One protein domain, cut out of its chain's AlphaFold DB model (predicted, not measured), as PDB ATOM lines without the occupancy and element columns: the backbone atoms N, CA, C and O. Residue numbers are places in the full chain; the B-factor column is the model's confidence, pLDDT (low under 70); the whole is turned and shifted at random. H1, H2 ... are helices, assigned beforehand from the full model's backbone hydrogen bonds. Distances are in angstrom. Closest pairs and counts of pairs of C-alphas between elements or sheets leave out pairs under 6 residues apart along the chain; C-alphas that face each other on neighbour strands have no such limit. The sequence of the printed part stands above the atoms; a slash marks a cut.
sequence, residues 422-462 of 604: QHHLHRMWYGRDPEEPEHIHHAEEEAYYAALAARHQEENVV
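AT A GLANCE: This is residues 422 to 462 of the 604 residues of the protein "Hypothetical protein" of Alexandrium catenella (UniProt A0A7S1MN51). One long straight helix, H2, forms a free arm, and a short helix, H1, sits crosswise beyond its first end as a small head, joined to it by a tight link. The printed part has 41 residues with two named helices, H1 then H2, and no named strand; its class is all helix. It is extended, a rod spanning 54 by 12 by 6 A, with a radius of gyration of the C-alphas of 17.1 A.

IN THESE COORDINATES: H2, residues 436 to 462, is 39.6 A long, from C-alpha 436 at (31.005, 120.014, 94.344) to C-alpha 462 at (41.760, 147.784, 68.190). H1, residues 422 to 430, is 11.5 A long and begins with C-alpha 422 at (23.369, 112.648, 103.072).

HOW THE PARTS SIT: H2 stands free along residues 436 to 462. H1 and H2 are apart, with no C-alpha of the one within 8 A of the other. Every O i to N i+4 pair is within hydrogen-bond range in H1, and 22 of 23 are in H2.

THE WHOLE: The C-alphas of Leu 425 and Val 462, the two farthest apart, are 53.8 A apart. The printed part has no cut. The tight link has 5 residues between the helices. Mean pLDDT of the printed part is 82.7; residues 434, 436 to 437 and 462 are under 70.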
ATOM      1  N   GLN A 422      23.665 112.573 104.507       81.75
ATOM      2  CA  GLN A 422      23.369 112.648 103.072       81.75
ATOM      3  C   GLN A 422      24.635 112.842 102.235       81.75
ATOM      4  O   GLN A 422      24.837 112.104 101.273       81.75
ATOM      5  N   HIS A 423      25.515 113.759 102.631       81.25
ATOM      6  CA  HIS A 423      26.782 114.038 101.962       81.25
ATOM      7  C   HIS A 423      27.687 112.793 101.917       81.25
ATOM      8  O   HIS A 423      28.162 112.403 100.851       81.25
ATOM      9  N   HIS A 424      27.856 112.091 103.043       82.12
ATOM     10  CA  HIS A 424      28.627 110.846 103.129       82.12
ATOM     11  C   HIS A 424      28.042 109.730 102.252       82.12
ATOM     12  O   HIS A 424      28.776 109.052 101.526       82.12
ATOM     13  N   LEU A 425      26.721 109.546 102.286       82.00
ATOM     14  CA  LEU A 425      26.027 108.557 101.463       82.00
ATOM     15  C   LEU A 425      26.121 108.895  99.966       82.00
ATOM     16  O   LEU A 425      26.363 108.005  99.144       82.00
ATOM     17  N   HIS A 426      26.007 110.173  99.605       83.50
ATOM     18  CA  HIS A 426      26.159 110.647  98.234       83.50
ATOM     19  C   HIS A 426      27.592 110.415  97.723       83.50
ATOM     20  O   HIS A 426      27.781 109.812  96.661       83.50
ATOM     21  N   ARG A 427      28.601 110.754  98.533       86.00
ATOM     22  CA  ARG A 427      30.019 110.463  98.274       86.00
ATOM     23  C   ARG A 427      30.280 108.971  98.062       86.00
ATOM     24  O   ARG A 427      30.993 108.597  97.133       86.00
ATOM     25  N   MET A 428      29.680 108.112  98.884       83.19
ATOM     26  CA  MET A 428      29.807 106.651  98.798       83.19
ATOM     27  C   MET A 428      29.177 106.060  97.528       83.19
ATOM     28  O   MET A 428      29.783 105.191  96.894       83.19
ATOM     29  N   TRP A 429      27.976 106.504  97.137       87.50
ATOM     30  CA  TRP A 429      27.260 105.930  95.989       87.50
ATOM     31  C   TRP A 429      27.625 106.548  94.640       87.50
ATOM     32  O   TRP A 429      27.711 105.819  93.646       87.50
ATOM     33  N   TYR A 430      27.860 107.859  94.595       84.50
ATOM     34  CA  TYR A 430      28.117 108.601  93.359       84.50
ATOM     35  C   TYR A 430      29.592 108.980  93.177       84.50
ATOM     36  O   TYR A 430      29.986 109.393  92.087       84.50
ATOM     37  N   GLY A 431      30.430 108.777  94.202       83.31
ATOM     38  CA  GLY A 431      31.867 109.063  94.148       83.31
ATOM     39  C   GLY A 431      32.205 110.555  94.126       83.31
ATOM     40  O   GLY A 431      33.333 110.896  93.780       83.31
ATOM     41  N   ARG A 432      31.231 111.419  94.433       77.31
ATOM     42  CA  ARG A 432      31.332 112.883  94.434       77.31
ATOM     43  C   ARG A 432      30.503 113.469  95.561       77.31
ATOM     44  O   ARG A 432      29.436 112.939  95.890       77.31
ATOM     45  N   ASP A 433      30.990 114.567  96.108       78.44
ATOM     46  CA  ASP A 433      30.284 115.330  97.123       78.44
ATOM     47  C   ASP A 433      29.200 116.204  96.445       78.44
ATOM     48  O   ASP A 433      29.441 116.735  95.358       78.44
ATOM     49  N   PRO A 434      27.974 116.297  96.997       69.75
ATOM     50  CA  PRO A 434      26.835 116.937  96.328       69.75
ATOM     51  C   PRO A 434      26.947 118.463  96.194       69.75
ATOM     52  O   PRO A 434      26.263 119.023  95.345       69.75
ATOM     53  N   GLU A 435      27.820 119.116  96.963       70.31
ATOM     54  CA  GLU A 435      28.120 120.560  96.867       70.31
ATOM     55  C   GLU A 435      29.161 120.876  95.769       70.31
ATOM     56  O   GLU A 435      29.206 121.972  95.215       70.31
ATOM     57  N   GLU A 436      29.980 119.888  95.388       64.75
ATOM     58  CA  GLU A 436      31.005 120.014  94.344       64.75
ATOM     59  C   GLU A 436      30.467 120.468  92.960       64.75
ATOM     60  O   GLU A 436      31.117 121.313  92.342       64.75
ATOM     61  N   PRO A 437      29.310 119.995  92.431       63.62
ATOM     62  CA  PRO A 437      28.784 120.480  91.152       63.62
ATOM     63  C   PRO A 437      28.397 121.963  91.154       63.62
ATOM     64  O   PRO A 437      28.550 122.602  90.116       63.62
ATOM     65  N   GLU A 438      27.930 122.528  92.271       72.44
ATOM     66  CA  GLU A 438      27.579 123.956  92.326       72.44
ATOM     67  C   GLU A 438      28.839 124.827  92.289       72.44
ATOM     68  O   GLU A 438      28.903 125.786  91.522       72.44
ATOM     69  N   HIS A 439      29.897 124.429  93.005       72.19
ATOM     70  CA  HIS A 439      31.197 125.098  92.917       72.19
ATOM     71  C   HIS A 439      31.857 124.963  91.539       72.19
ATOM     72  O   HIS A 439      32.472 125.920  91.069       72.19
ATOM     73  N   ILE A 440      31.718 123.814  90.866       76.25
ATOM     74  CA  ILE A 440      32.215 123.643  89.492       76.25
ATOM     75  C   ILE A 440      31.432 124.542  88.529       76.25
ATOM     76  O   ILE A 440      32.057 125.245  87.741       76.25
ATOM     77  N   HIS A 441      30.099 124.587  88.616       82.19
ATOM     78  CA  HIS A 441      29.299 125.462  87.756       82.19
ATOM     79  C   HIS A 441      29.570 126.949  88.010       82.19
ATOM     80  O   HIS A 441      29.727 127.692  87.045       82.19
ATOM     81  N   HIS A 442      29.727 127.379  89.266       84.00
ATOM     82  CA  HIS A 442      30.077 128.767  89.581       84.00
ATOM     83  C   HIS A 442      31.482 129.136  89.073       84.00
ATOM     84  O   HIS A 442      31.680 130.224  88.538       84.00
ATOM     85  N   ALA A 443      32.459 128.225  89.169       87.19
ATOM     86  CA  ALA A 443      33.803 128.442  88.630       87.19
ATOM     87  C   ALA A 443      33.838 128.433  87.087       87.19
ATOM     88  O   ALA A 443      34.586 129.204  86.483       87.19
ATOM     89  N   GLU A 444      33.030 127.592  86.433       90.38
ATOM     90  CA  GLU A 444      32.848 127.599  84.974       90.38
ATOM     91  C   GLU A 444      32.163 128.891  84.496       90.38
ATOM     92  O   GLU A 444      32.571 129.462  83.482       90.38
ATOM     93  N   GLU A 445      31.168 129.385  85.237       93.25
ATOM     94  CA  GLU A 445      30.457 130.633  84.945       93.25
ATOM     95  C   GLU A 445      31.351 131.867  85.169       93.25
ATOM     96  O   GLU A 445      31.446 132.724  84.285       93.25
ATOM     97  N   GLU A 446      32.110 131.926  86.267       93.25
ATOM     98  CA  GLU A 446      33.139 132.954  86.485       93.25
ATOM     99  C   GLU A 446      34.210 132.940  85.384       93.25
ATOM    100  O   GLU A 446      34.563 133.996  84.852       93.25
ATOM    101  N   ALA A 447      34.702 131.761  84.990       94.38
ATOM    102  CA  ALA A 447      35.673 131.632  83.903       94.38
ATOM    103  C   ALA A 447      35.093 132.083  82.550       94.38
ATOM    104  O   ALA A 447      35.796 132.721  81.759       94.38
ATOM    105  N   TYR A 448      33.812 131.802  82.291       95.31
ATOM    106  CA  TYR A 448      33.098 132.267  81.104       95.31
ATOM    107  C   TYR A 448      32.980 133.798  81.075       95.31
ATOM    108  O   TYR A 448      33.361 134.423  80.079       95.31
ATOM    109  N   TYR A 449      32.534 134.422  82.169       94.50
ATOM    110  CA  TYR A 449      32.437 135.882  82.260       94.50
ATOM    111  C   TYR A 449      33.809 136.571  82.222       94.50
ATOM    112  O   TYR A 449      33.947 137.607  81.568       94.50
ATOM    113  N   ALA A 450      34.846 135.986  82.828       95.44
ATOM    114  CA  ALA A 450      36.215 136.496  82.746       95.44
ATOM    115  C   ALA A 450      36.768 136.447  81.308       95.44
ATOM    116  O   ALA A 450      37.364 137.420  80.839       95.44
ATOM    117  N   ALA A 451      36.527 135.356  80.574       94.31
ATOM    118  CA  ALA A 451      36.912 135.238  79.166       94.31
ATOM    119  C   ALA A 451      36.135 136.212  78.256       94.31
ATOM    120  O   ALA A 451      36.703 136.766  77.309       94.31
ATOM    121  N   LEU A 452      34.855 136.460  78.553       94.69
ATOM    122  CA  LEU A 452      34.038 137.447  77.844       94.69
ATOM    123  C   LEU A 452      34.537 138.881  78.100       94.69
ATOM    124  O   LEU A 452      34.671 139.666  77.161       94.69
ATOM    125  N   ALA A 453      34.883 139.205  79.349       93.50
ATOM    126  CA  ALA A 453      35.459 140.496  79.721       93.50
ATOM    127  C   ALA A 453      36.819 140.746  79.045       93.50
ATOM    128  O   ALA A 453      37.064 141.854  78.566       93.50
ATOM    129  N   ALA A 454      37.673 139.720  78.936       91.94
ATOM    130  CA  ALA A 454      38.944 139.811  78.217       91.94
ATOM    131  C   ALA A 454      38.743 140.156  76.726       91.94
ATOM    132  O   ALA A 454      39.394 141.066  76.214       91.94
ATOM    133  N   ARG A 455      37.780 139.514  76.046       90.44
ATOM    134  CA  ARG A 455      37.445 139.832  74.643       90.44
ATOM    135  C   ARG A 455      36.972 141.273  74.443       90.44
ATOM    136  O   ARG A 455      37.397 141.924  73.493       90.44
ATOM    137  N   HIS A 456      36.141 141.795  75.345       88.50
ATOM    138  CA  HIS A 456      35.684 143.187  75.261       88.50
ATOM    139  C   HIS A 456      36.798 144.223  75.494       88.50
ATOM    140  O   HIS A 456      36.654 145.373  75.067       88.50
ATOM    141  N   GLN A 457      37.911 143.847  76.137       82.88
ATOM    142  CA  GLN A 457      39.099 144.702  76.204       82.88
ATOM    143  C   GLN A 457      39.872 144.699  74.878       82.88
ATOM    144  O   GLN A 457      40.240 145.774  74.407       82.88
ATOM    145  N   GLU A 458      40.054 143.540  74.236       79.81
ATOM    146  CA  GLU A 458      40.732 143.448  72.931       79.81
ATOM    147  C   GLU A 458      40.009 144.261  71.840       79.81
ATOM    148  O   GLU A 458      40.649 145.031  71.121       79.81
ATOM    149  N   GLU A 459      38.674 144.178  71.757       75.88
ATOM    150  CA  GLU A 459      37.889 144.949  70.776       75.88
ATOM    151  C   GLU A 459      37.990 146.474  70.980       75.88
ATOM    152  O   GLU A 459      38.027 147.223  70.003       75.88
ATOM    153  N   ASN A 460      38.093 146.953  72.228       71.06
ATOM    154  CA  ASN A 460      38.254 148.385  72.512       71.06
ATOM    155  C   ASN A 460      39.651 148.917  72.159       71.06
ATOM    156  O   ASN A 460      39.767 150.065  71.729       71.06
ATOM    157  N   VAL A 461      40.707 148.111  72.315       70.25
ATOM    158  CA  VAL A 461      42.078 148.528  71.966       70.25
ATOM    159  C   VAL A 461      42.230 148.680  70.449       70.25
ATOM    160  O   VAL A 461      42.776 149.678  69.979       70.25
ATOM    161  N   VAL A 462      41.670 147.752  69.664       66.00
ATOM    162  CA  VAL A 462      41.760 147.784  68.190       66.00
ATOM    163  C   VAL A 462      41.039 148.997  67.578       66.00
ATOM    164  O   VAL A 462      41.442 149.467  66.514       66.00
TER     165      VAL A 462